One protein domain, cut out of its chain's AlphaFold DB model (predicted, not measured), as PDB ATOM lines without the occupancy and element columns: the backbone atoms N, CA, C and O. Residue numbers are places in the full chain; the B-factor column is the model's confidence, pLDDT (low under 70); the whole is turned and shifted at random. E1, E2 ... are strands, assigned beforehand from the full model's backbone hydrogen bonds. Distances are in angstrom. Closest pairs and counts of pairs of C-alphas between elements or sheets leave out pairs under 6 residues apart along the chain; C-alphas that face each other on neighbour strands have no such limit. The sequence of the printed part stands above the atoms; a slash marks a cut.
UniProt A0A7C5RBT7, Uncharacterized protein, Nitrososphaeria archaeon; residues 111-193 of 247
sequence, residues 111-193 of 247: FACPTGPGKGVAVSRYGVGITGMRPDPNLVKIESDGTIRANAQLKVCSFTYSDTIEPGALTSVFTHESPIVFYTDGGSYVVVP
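Overview. This is residues 111 to 193 of the 247 residues of an uncharacterized protein of Nitrososphaeria archaeon (UniProt A0A7C5RBT7). Three small sheets follow one another along the longest axis: a twisted sheet of four strands, E7 E6 E9 E10, in the middle, a flatter sheet of three, E1 E2 E3, face to face with it as a sandwich, and a second sheet of three, E4 E5 E8, set off on its other side with few close approaches. The link from E3 to E4 runs past the edge strand E10, where residues 134 to 135 pair with it, and the link from E8 to E9 leads back to the middle sheet. The printed part has 83 residues with ten named strands, E1 to E10 in that order, and no named helix; its class is all strand, and each of the sheets is antiparallel throughout. It is compact, with a radius of gyration of the C-alphas of 11.6 A and spans of 35 by 25 by 18 A.

Along the chain. E1 takes residues 111 to 114 and begins with C-alpha 111 at (13.936, 24.170, 107.411). E2, residues 120 to 124, is 13.5 A from first to last C-alpha, and E3, residues 127 to 131, is 13.8 A. After eight residues E4 follows with residues 140 to 142, then E5 with residues 147 to 150. E6, residues 154 to 158, is 12.9 A long and begins with C-alpha 154 at (22.939, 31.596, 119.854). E7 is residues 162 to 165, E8 residues 170 to 172, and E9 residues 180 to 183. E10, residues 188 to 192, is 13.8 A long and ends with C-alpha 192 at (9.706, 34.196, 118.285).

Arrangement. The largest sheet has the order E7, E6, E9, E10, with E7 and E10 as edge strands; it is strongly twisted, its C-alphas lying up to 4.5 A off their best plane. E6 and E7 form a hairpin, with N 156 and O 163 at 2.8 A. E6 and E9 are antiparallel at 153 degrees, with N 155 and O 183 at 2.8 A. E9 and E10 form another hairpin, with N 190 and O 182 at 2.8 A. Residues 134 to 135 pair in parallel with residues 188 to 189 of E10. The sheet E1 E2 E3 is a meander, each strand the antiparallel neighbour of the one before. In the hairpin E1 and E2, N 113 and O 121 are 2.8 A apart; in the hairpin E2 and E3, N 122 and O 129 are 2.9 A apart. This sheet and the largest one make a sandwich, two sheets face to face: the parts that face each other are 9.3 A apart centre to centre, and the strands of the one stand at 25 degrees to those of the other. Across it, the closest C-alphas of E2 and E6 are those of Val 123 and Ser 158, 5.7 A apart. In the third sheet E5 is the inner strand. E4 and E5 form a hairpin, with N 141 and O 149 at 2.9 A, and E5 and E8 are antiparallel at 137 degrees, with N 148 and O 171 at 2.7 A. The closest C-alphas of E5 and E7, those of Ala 150 and Ile 165, are 7.0 A apart. E8 is apart from E6 and from E10, and E1 is apart from E5.

Size, cuts and confidence. The two C-alphas farthest apart are those of Pro 117 and Asp 145, at 36.4 A. The printed part has no cut. No link is long; those from E3 to E4 and from E8 to E9 are short, and the others are tight. The mean pLDDT of the printed part is 73.1, with 32 residues under 70, among them residues 122 to 131, 142 to 147 and 172 to 179.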
ATOM      1  N   PHE A 111      12.527  23.966 107.175       65.75
ATOM      2  CA  PHE A 111      13.936  24.170 107.411       65.75
ATOM      3  C   PHE A 111      14.301  23.465 108.711       65.75
ATOM      4  O   PHE A 111      13.776  23.786 109.778       65.75
ATOM      5  N   ALA A 112      15.149  22.446 108.609       70.38
ATOM      6  CA  ALA A 112      15.573  21.654 109.750       70.38
ATOM      7  C   ALA A 112      17.003  22.024 110.138       70.38
ATOM      8  O   ALA A 112      17.930  21.875 109.344       70.38
ATOM      9  N   CYS A 113      17.181  22.445 111.386       72.44
ATOM     10  CA  CYS A 113      18.488  22.649 111.987       72.44
ATOM     11  C   CYS A 113      18.812  21.441 112.879       72.44
ATOM     12  O   CYS A 113      18.156  21.252 113.913       72.44
ATOM     13  N   PRO A 114      19.800  20.597 112.523       70.75
ATOM     14  CA  PRO A 114      20.283  19.562 113.429       70.75
ATOM     15  C   PRO A 114      21.020  20.222 114.603       70.75
ATOM     16  O   PRO A 114      21.900  21.057 114.403       70.75
ATOM     17  N   THR A 115      20.675  19.849 115.841       73.62
ATOM     18  CA  THR A 115      21.225  20.487 117.062       73.62
ATOM     19  C   THR A 115      21.963  19.491 117.966       73.62
ATOM     20  O   THR A 115      21.981  19.608 119.189       73.62
ATOM     21  N   GLY A 116      22.603  18.498 117.340       71.94
ATOM     22  CA  GLY A 116      23.288  17.390 118.005       71.94
ATOM     23  C   GLY A 116      22.424  16.125 118.131       71.94
ATOM     24  O   GLY A 116      21.286  16.094 117.659       71.94
ATOM     25  N   PRO A 117      22.951  15.046 118.739       72.88
ATOM     26  CA  PRO A 117      22.252  13.763 118.826       72.88
ATOM     27  C   PRO A 117      20.918  13.876 119.579       72.88
ATOM     28  O   PRO A 117      20.886  14.281 120.740       72.88
ATOM     29  N   GLY A 118      19.811  13.522 118.920       69.94
ATOM     30  CA  GLY A 118      18.469  13.514 119.520       69.94
ATOM     31  C   GLY A 118      17.853  14.893 119.792       69.94
ATOM     32  O   GLY A 118      16.747  14.960 120.327       69.94
ATOM     33  N   LYS A 119      18.533  15.983 119.417       74.56
ATOM     34  CA  LYS A 119      18.021  17.351 119.523       74.56
ATOM     35  C   LYS A 119      17.825  17.947 118.133       74.56
ATOM     36  O   LYS A 119      18.702  17.842 117.273       74.56
ATOM     37  N   GLY A 120      16.724  18.655 117.910       73.38
ATOM     38  CA  GLY A 120      16.484  19.284 116.614       73.38
ATOM     39  C   GLY A 120      15.443  20.385 116.644       73.38
ATOM     40  O   GLY A 120      14.550  20.391 117.495       73.38
ATOM     41  N   VAL A 121      15.562  21.280 115.666       74.69
ATOM     42  CA  VAL A 121      14.590  22.333 115.386       74.69
ATOM     43  C   VAL A 121      14.101  22.166 113.954       74.69
ATOM     44  O   VAL A 121      14.902  22.030 113.032       74.69
ATOM     45  N   ALA A 122      12.788  22.187 113.772       69.75
ATOM     46  CA  ALA A 122      12.126  22.201 112.479       69.75
ATOM     47  C   ALA A 122      11.278  23.469 112.390       69.75
ATOM     48  O   ALA A 122      10.377  23.669 113.203       69.75
ATOM     49  N   VAL A 123      11.558  24.329 111.417       66.00
ATOM     50  CA  VAL A 123      10.834  25.585 111.213       66.00
ATOM     51  C   VAL A 123      10.092  25.557 109.893       66.00
ATOM     52  O   VAL A 123      10.566  25.051 108.883       66.00
ATOM     53  N   SER A 124       8.901  26.124 109.925       62.62
ATOM     54  CA  SER A 124       7.921  26.211 108.861       62.62
ATOM     55  C   SER A 124       7.492  27.676 108.746       62.62
ATOM     56  O   SER A 124       7.544  28.404 109.734       62.62
ATOM     57  N   ARG A 125       6.999  28.123 107.581       57.44
ATOM     58  CA  ARG A 125       6.380  29.464 107.451       57.44
ATOM     59  C   ARG A 125       5.283  29.721 108.486       57.44
ATOM     60  O   ARG A 125       5.037  30.866 108.842       57.44
ATOM     61  N   TYR A 126       4.641  28.658 108.963       53.00
ATOM     62  CA  TYR A 126       3.447  28.724 109.797       53.00
ATOM     63  C   TYR A 126       3.649  28.111 111.187       53.00
ATOM     64  O   TYR A 126       2.715  28.096 111.984       53.00
ATOM     65  N   GLY A 127       4.838  27.595 111.510       54.19
ATOM     66  CA  GLY A 127       5.051  26.945 112.800       54.19
ATOM     67  C   GLY A 127       6.480  26.502 113.080       54.19
ATOM     68  O   GLY A 127       7.373  26.612 112.244       54.19
ATOM     69  N   VAL A 128       6.684  25.985 114.291       62.53
ATOM     70  CA  VAL A 128       7.971  25.498 114.794       62.53
ATOM     71  C   VAL A 128       7.761  24.191 115.555       62.53
ATOM     72  O   VAL A 128       6.859  24.098 116.383       62.53
ATOM     73  N   GLY A 129       8.624  23.205 115.312       64.25
ATOM     74  CA  GLY A 129       8.767  21.983 116.100       64.25
ATOM     75  C   GLY A 129      10.147  21.906 116.754       64.25
ATOM     76  O   GLY A 129      11.159  22.182 116.111       64.25
ATOM     77  N   ILE A 130      10.194  21.539 118.037       65.38
ATOM     78  CA  ILE A 130      11.433  21.476 118.824       65.38
ATOM     79  C   ILE A 130      11.466  20.168 119.605       65.38
ATOM     80  O   ILE A 130      10.532  19.854 120.343       65.38
ATOM     81  N   THR A 131      12.560  19.423 119.462       67.56
ATOM     82  CA  THR A 131      12.735  18.104 120.080       67.56
ATOM     83  C   THR A 131      13.988  18.093 120.939       67.56
ATOM     84  O   THR A 131      15.053  18.510 120.491       67.56
ATOM     85  N   GLY A 132      13.874  17.599 122.176       71.69
ATOM     86  CA  GLY A 132      15.025  17.416 123.068       71.69
ATOM     87  C   GLY A 132      15.648  18.714 123.604       71.69
ATOM     88  O   GLY A 132      16.748  18.671 124.156       71.69
ATOM     89  N   MET A 133      14.966  19.856 123.461       76.81
ATOM     90  CA  MET A 133      15.418  21.163 123.951       76.81
ATOM     91  C   MET A 133      14.454  21.728 125.010       76.81
ATOM     92  O   MET A 133      13.292  21.323 125.084       76.81
ATOM     93  N   ARG A 134      14.931  22.657 125.844       78.81
ATOM     94  CA  ARG A 134      14.212  23.293 126.959       78.81
ATOM     95  C   ARG A 134      13.943  24.774 126.662       78.81
ATOM     96  O   ARG A 134      14.866  25.453 126.218       78.81
ATOM     97  N   PRO A 135      12.733  25.293 126.911       67.06
ATOM     98  CA  PRO A 135      12.456  26.711 126.714       67.06
ATOM     99  C   PRO A 135      13.226  27.563 127.735       67.06
ATOM    100  O   PRO A 135      13.267  27.224 128.918       67.06
ATOM    101  N   ASP A 136      13.808  28.671 127.283       77.88
ATOM    102  CA  ASP A 136      14.547  29.632 128.100       77.88
ATOM    103  C   ASP A 136      14.270  31.069 127.612       77.88
ATOM    104  O   ASP A 136      14.833  31.509 126.604       77.88
ATOM    105  N   PRO A 137      13.398  31.821 128.310       63.44
ATOM    106  CA  PRO A 137      13.038  33.180 127.917       63.44
ATOM    107  C   PRO A 137      14.187  34.181 128.096       63.44
ATOM    108  O   PRO A 137      14.083  35.298 127.603       63.44
ATOM    109  N   ASN A 138      15.275  33.809 128.783       79.25
ATOM    110  CA  ASN A 138      16.399  34.701 129.059       79.25
ATOM    111  C   ASN A 138      17.498  34.631 127.993       79.25
ATOM    112  O   ASN A 138      18.484  35.356 128.102       79.25
ATOM    113  N   LEU A 139      17.365  33.788 126.962       80.75
ATOM    114  CA  LEU A 139      18.357  33.714 125.881       80.75
ATOM    115  C   LEU A 139      18.457  35.017 125.098       80.75
ATOM    116  O   LEU A 139      19.535  35.389 124.632       80.75
ATOM    117  N   VAL A 140      17.327  35.704 124.964       78.69
ATOM    118  CA  VAL A 140      17.234  36.950 124.225       78.69
ATOM    119  C   VAL A 140      16.405  37.975 124.976       78.69
ATOM    120  O   VAL A 140      15.472  37.633 125.696       78.69
ATOM    121  N   LYS A 141      16.712  39.249 124.756       74.88
ATOM    122  CA  LYS A 141      15.863  40.368 125.152       74.88
ATOM    123  C   LYS A 141      15.260  40.994 123.900       74.88
ATOM    124  O   LYS A 141      16.006  41.357 122.994       74.88
ATOM    125  N   ILE A 142      13.936  41.118 123.861       65.19
ATOM    126  CA  ILE A 142      13.214  41.801 122.782       65.19
ATOM    127  C   ILE A 142      12.965  43.243 123.227       65.19
ATOM    128  O   ILE A 142      12.362  43.472 124.277       65.19
ATOM    129  N   GLU A 143      13.460  44.202 122.457       63.94
ATOM    130  CA  GLU A 143      13.239  45.629 122.674       63.94
ATOM    131  C   GLU A 143      11.934  46.083 121.993       63.94
ATOM    132  O   GLU A 143      11.370  45.401 121.135       63.94
ATOM    133  N   SER A 144      11.426  47.257 122.378       48.75
ATOM    134  CA  SER A 144      10.130  47.777 121.914       48.75
ATOM    135  C   SER A 144      10.061  48.082 120.414       48.75
ATOM    136  O   SER A 144       8.970  48.192 119.866       48.75
ATOM    137  N   ASP A 145      11.208  48.238 119.759       53.53
ATOM    138  CA  ASP A 145      11.335  48.440 118.312       53.53
ATOM    139  C   ASP A 145      11.419  47.115 117.525       53.53
ATOM    140  O   ASP A 145      11.605  47.127 116.309       53.53
ATOM    141  N   GLY A 146      11.282  45.971 118.208       51.56
ATOM    142  CA  GLY A 146      11.401  44.633 117.627       51.56
ATOM    143  C   GLY A 146      12.839  44.196 117.350       51.56
ATOM    144  O   GLY A 146      13.060  43.203 116.650       51.56
ATOM    145  N   THR A 147      13.833  44.896 117.897       68.94
ATOM    146  CA  THR A 147      15.201  44.382 117.924       68.94
ATOM    147  C   THR A 147      15.367  43.342 119.028       68.94
ATOM    148  O   THR A 147      14.744  43.393 120.087       68.94
ATOM    149  N   ILE A 148      16.211  42.355 118.762       72.69
ATOM    150  CA  ILE A 148      16.578  41.282 119.671       72.69
ATOM    151  C   ILE A 148      18.039  41.446 120.032       72.69
ATOM    152  O   ILE A 148      18.895  41.522 119.152       72.69
ATOM    153  N   ARG A 149      18.319  41.414 121.333       81.25
ATOM    154  CA  ARG A 149      19.665  41.310 121.886       81.25
ATOM    155  C   ARG A 149      19.906  39.897 122.403       81.25
ATOM    156  O   ARG A 149      19.178  39.434 123.280       81.25
ATOM    157  N   ALA A 150      20.931  39.230 121.884       86.12
ATOM    158  CA  ALA A 150      21.343  37.917 122.373       86.12
ATOM    159  C   ALA A 150      22.138  38.036 123.683       86.12
ATOM    160  O   ALA A 150      23.065  38.839 123.779       86.12
ATOM    161  N   ASN A 151      21.805  37.219 124.684       84.62
ATOM    162  CA  ASN A 151      22.505  37.193 125.978       84.62
ATOM    163  C   ASN A 151      23.623  36.137 126.042       84.62
ATOM    164  O   ASN A 151      24.398  36.104 126.995       84.62
ATOM    165  N   ALA A 152      23.713  35.278 125.031       86.75
ATOM    166  CA  ALA A 152      24.735  34.254 124.868       86.75
ATOM    167  C   ALA A 152      25.024  34.067 123.373       86.75
ATOM    168  O   ALA A 152      24.395  34.714 122.537       86.75
ATOM    169  N   GLN A 153      25.956  33.177 123.033       89.38
ATOM    170  CA  GLN A 153      26.117  32.746 121.651       89.38
ATOM    171  C   GLN A 153      24.927  31.854 121.288       89.38
ATOM    172  O   GLN A 153      24.677  30.839 121.946       89.38
ATOM    173  N   LEU A 154      24.168  32.259 120.274       90.06
ATOM    174  CA  LEU A 154      22.939  31.596 119.854       90.06
ATOM    175  C   LEU A 154      23.067  31.137 118.414       90.06
ATOM    176  O   LEU A 154      23.679  31.798 117.586       90.06
ATOM    177  N   LYS A 155      22.409  30.036 118.096       90.00
ATOM    178  CA  LYS A 155      22.109  29.657 116.724       90.00
ATOM    179  C   LYS A 155      20.676  30.046 116.413       90.00
ATOM    180  O   LYS A 155      19.802  29.990 117.279       90.00
ATOM    181  N   VAL A 156      20.449  30.445 115.174       87.75
ATOM    182  CA  VAL A 156      19.150  30.849 114.654       87.75
ATOM    183  C   VAL A 156      18.685  29.805 113.663       87.75
ATOM    184  O   VAL A 156      19.435  29.406 112.776       87.75
ATOM    185  N   CYS A 157      17.435  29.388 113.807       83.44
ATOM    186  CA  CYS A 157      16.729  28.595 112.820       83.44
ATOM    187  C   CYS A 157      15.470  29.354 112.406       83.44
ATOM    188  O   CYS A 157      14.638  29.686 113.251       83.44
ATOM    189  N   SER A 158      15.320  29.626 111.118       77.44
ATOM    190  CA  SER A 158      14.108  30.188 110.522       77.44
ATOM    191  C   SER A 158      13.799  29.457 109.218       77.44
ATOM    192  O   SER A 158      14.600  28.651 108.749       77.44
ATOM    193  N   PHE A 159      12.654  29.747 108.604       69.38
ATOM    194  CA  PHE A 159      12.258  29.092 107.358       69.38
ATOM    195  C   PHE A 159      13.240  29.329 106.190       69.38
ATOM    196  O   PHE A 159      13.451  28.425 105.385       69.38
ATOM    197  N   THR A 160      13.837  30.520 106.073       69.00
ATOM    198  CA  THR A 160      14.748  30.874 104.960       69.00
ATOM    199  C   THR A 160      16.209  31.032 105.367       69.00
ATOM    200  O   THR A 160      17.040  31.348 104.519       69.00
ATOM    201  N   TYR A 161      16.532  30.906 106.652       71.62
ATOM    202  CA  TYR A 161      17.813  31.377 107.164       71.62
ATOM    203  C   TYR A 161      18.234  30.643 108.433       71.62
ATOM    204  O   TYR A 161      17.432  30.427 109.346       71.62
ATOM    205  N   SER A 162      19.520  30.317 108.485       79.62
ATOM    206  CA  SER A 162      20.208  29.844 109.676       79.62
ATOM    207  C   SER A 162      21.501  30.604 109.849       79.62
ATOM    208  O   SER A 162      22.230  30.784 108.873       79.62
ATOM    209  N   ASP A 163      21.808  30.983 111.081       84.94
ATOM    210  CA  ASP A 163      23.038  31.707 111.385       84.94
ATOM    211  C   ASP A 163      23.437  31.532 112.847       84.94
ATOM    212  O   ASP A 163      22.721  30.911 113.635       84.94
ATOM    213  N   THR A 164      24.593  32.076 113.198       88.00
ATOM    214  CA  THR A 164      25.093  32.176 114.561       88.00
ATOM    215  C   THR A 164      25.148  33.642 114.963       88.00
ATOM    216  O   THR A 164      25.721  34.475 114.271       88.00
ATOM    217  N   ILE A 165      24.537  33.958 116.097       85.62
ATOM    218  CA  ILE A 165      24.508  35.291 116.683       85.62
ATOM    219  C   ILE A 165      25.433  35.306 117.888       85.62
ATOM    220  O   ILE A 165      25.277  34.518 118.825       85.62
ATOM    221  N   GLU A 166      26.377  36.238 117.864       87.38
ATOM    222  CA  GLU A 166      27.289  36.476 118.974       87.38
ATOM    223  C   GLU A 166      26.597  37.206 120.140       87.38
ATOM    224  O   GLU A 166      25.656  37.980 119.926       87.38
ATOM    225  N   PRO A 167      27.062  37.006 121.386       86.88
ATOM    226  CA  PRO A 167      26.529  37.720 122.540       86.88
ATOM    227  C   PRO A 167      26.547  39.239 122.327       86.88
ATOM    228  O   PRO A 167      27.547  39.817 121.907       86.88
ATOM    229  N   GLY A 168      25.439  39.904 122.648       80.38
ATOM    230  CA  GLY A 168      25.296  41.353 122.521       80.38
ATOM    231  C   GLY A 168      25.016  41.864 121.104       80.38
ATOM    232  O   GLY A 168      24.739  43.056 120.961       80.38
ATOM    233  N   ALA A 169      25.028  41.005 120.080       81.25
ATOM    234  CA  ALA A 169      24.605  41.390 118.739       81.25
ATOM    235  C   ALA A 169      23.105  41.730 118.704       81.25
ATOM    236  O   ALA A 169      22.292  41.136 119.424       81.25
ATOM    237  N   LEU A 170      22.759  42.702 117.858       77.00
ATOM    238  CA  LEU A 170      21.390  43.141 117.610       77.00
ATOM    239  C   LEU A 170      20.902  42.563 116.280       77.00
ATOM    240  O   LEU A 170      21.553  42.749 115.253       77.00
ATOM    241  N   THR A 171      19.751  41.897 116.296       72.50
ATOM    242  CA  THR A 171      19.058  41.415 115.089       72.50
ATOM    243  C   THR A 171      17.588  41.833 115.111       72.50
ATOM    244  O   THR A 171      17.048  42.086 116.182       72.50
ATOM    245  N   SER A 172      16.920  41.940 113.964       66.94
ATOM    246  CA  SER A 172      15.499  42.327 113.896       66.94
ATOM    247  C   SER A 172      14.591  41.100 113.796       66.94
ATOM    248  O   SER A 172      14.900  40.161 113.066       66.94
ATOM    249  N   VAL A 173      13.438  41.098 114.481       57.38
ATOM    250  CA  VAL A 173      12.417  40.043 114.283       57.38
ATOM    251  C   VAL A 173      11.670  40.165 112.963       57.38
ATOM    252  O   VAL A 173      11.144  39.178 112.451       57.38
ATOM    253  N   PHE A 174      11.606  41.372 112.404       52.81
ATOM    254  CA  PHE A 174      10.744  41.675 111.264       52.81
ATOM    255  C   PHE A 174      11.338  41.251 109.922       52.81
ATOM    256  O   PHE A 174      10.621  41.172 108.931       52.81
ATOM    257  N   THR A 175      12.632  40.939 109.873       53.62
ATOM    258  CA  THR A 175      13.340  40.608 108.630       53.62
ATOM    259  C   THR A 175      12.990  39.240 108.048       53.62
ATOM    260  O   THR A 175      13.391  38.958 106.923       53.62
ATOM    261  N   HIS A 176      12.268  38.381 108.775       55.16
ATOM    262  CA  HIS A 176      12.256  36.951 108.453       55.16
ATOM    263  C   HIS A 176      10.887  36.354 108.103       55.16
ATOM    264  O   HIS A 176      10.857  35.171 107.767       55.16
ATOM    265  N   GLU A 177       9.791  37.132 108.162       54.62
ATOM    266  CA  GLU A 177       8.409  36.765 107.749       54.62
ATOM    267  C   GLU A 177       7.941  35.347 108.160       54.62
ATOM    268  O   GLU A 177       7.038  34.755 107.568       54.62
ATOM    269  N   SER A 178       8.572  34.769 109.174       63.03
ATOM    270  CA  SER A 178       8.412  33.387 109.595       63.03
ATOM    271  C   SER A 178       8.735  33.293 111.079       63.03
ATOM    272  O   SER A 178       9.435  34.156 111.618       63.03
ATOM    273  N   PRO A 179       8.219  32.269 111.767       66.00
ATOM    274  CA  PRO A 179       8.672  31.953 113.105       66.00
ATOM    275  C   PRO A 179      10.195  31.773 113.129       66.00
ATOM    276  O   PRO A 179      10.766  31.130 112.248       66.00
ATOM    277  N   ILE A 180      10.845  32.311 114.153       76.56
ATOM    278  CA  ILE A 180      12.287  32.192 114.364       76.56
ATOM    279  C   ILE A 180      12.516  31.453 115.675       76.56
ATOM    280  O   ILE A 180      11.833  31.692 116.672       76.56
ATOM    281  N   VAL A 181      13.507  30.570 115.694       81.75
ATOM    282  CA  VAL A 181      13.980  29.915 116.911       81.75
ATOM    283  C   VAL A 181      15.413  30.324 117.163       81.75
ATOM    284  O   VAL A 181      16.275  30.098 116.314       81.75
ATOM    285  N   PHE A 182      15.676  30.863 118.348       85.31
ATOM    286  CA  PHE A 182      17.035  31.034 118.845       85.31
ATOM    287  C   PHE A 182      17.327  29.908 119.824       85.31
ATOM    288  O   PHE A 182      16.493  29.596 120.674       85.31
ATOM    289  N   TYR A 183      18.491  29.282 119.710       89.81
ATOM    290  CA  TYR A 183      18.835  28.133 120.535       89.81
ATOM    291  C   TYR A 183      20.325  28.052 120.857       89.81
ATOM    292  O   TYR A 183      21.160  28.640 120.175       89.81
ATOM    293  N   THR A 184      20.662  27.302 121.904       89.38
ATOM    294  CA  THR A 184      22.044  27.007 122.306       89.38
ATOM    295  C   THR A 184      22.368  25.532 122.102       89.38
ATOM    296  O   THR A 184      21.483  24.674 122.149       89.38
ATOM    297  N   ASP A 185      23.655  25.203 121.980       84.62
ATOM    298  CA  ASP A 185      24.115  23.803 121.961       84.62
ATOM    299  C   ASP A 185      23.845  23.076 123.294       84.62
ATOM    300  O   ASP A 185      23.650  21.856 123.339       84.62
ATOM    301  N   GLY A 186      23.703  23.841 124.385       84.62
ATOM    302  CA  GLY A 186      23.216  23.353 125.679       84.62
ATOM    303  C   GLY A 186      21.802  22.761 125.610       84.62
ATOM    304  O   GLY A 186      21.419  21.959 126.463       84.62
ATOM    305  N   GLY A 187      21.053  23.042 124.543       85.44
ATOM    306  CA  GLY A 187      19.682  22.586 124.359       85.44
ATOM    307  C   GLY A 187      18.663  23.509 125.008       85.44
ATOM    308  O   GLY A 187      17.592  23.027 125.354       85.44
ATOM    309  N   SER A 188      18.978  24.790 125.190       84.38
ATOM    310  CA  SER A 188      17.982  25.812 125.524       84.38
ATOM    311  C   SER A 188      17.471  26.479 124.247       84.38
ATOM    312  O   SER A 188      18.228  26.585 123.282       84.38
ATOM    313  N   TYR A 189      16.220  26.938 124.225       82.06
ATOM    314  CA  TYR A 189      15.650  27.645 123.076       82.06
ATOM    315  C   TYR A 189      14.638  28.725 123.466       82.06
ATOM    316  O   TYR A 189      14.011  28.661 124.518       82.06
ATOM    317  N   VAL A 190      14.406  29.672 122.564       77.44
ATOM    318  CA  VAL A 190      13.296  30.626 122.612       77.44
ATOM    319  C   VAL A 190      12.682  30.734 121.219       77.44
ATOM    320  O   VAL A 190      13.393  30.746 120.213       77.44
ATOM    321  N   VAL A 191      11.351  30.764 121.160       72.62
ATOM    322  CA  VAL A 191      10.602  30.896 119.906       72.62
ATOM    323  C   VAL A 191      10.057  32.305 119.811       72.62
ATOM    324  O   VAL A 191       9.373  32.777 120.717       72.62
ATOM    325  N   VAL A 192      10.326  32.943 118.682       67.38
ATOM    326  CA  VAL A 192       9.706  34.196 118.285       67.38
ATOM    327  C   VAL A 192       8.688  33.876 117.189       67.38
ATOM    328  O   VAL A 192       9.068  33.333 116.149       67.38
ATOM    329  N   PRO A 193       7.388  34.135 117.407       55.22
ATOM    330  CA  PRO A 193       6.365  33.876 116.400       55.22
ATOM    331  C   PRO A 193       6.535  34.798 115.183       55.22
ATOM    332  O   PRO A 193       7.181  35.840 115.273       55.22
TER     333      PRO A 193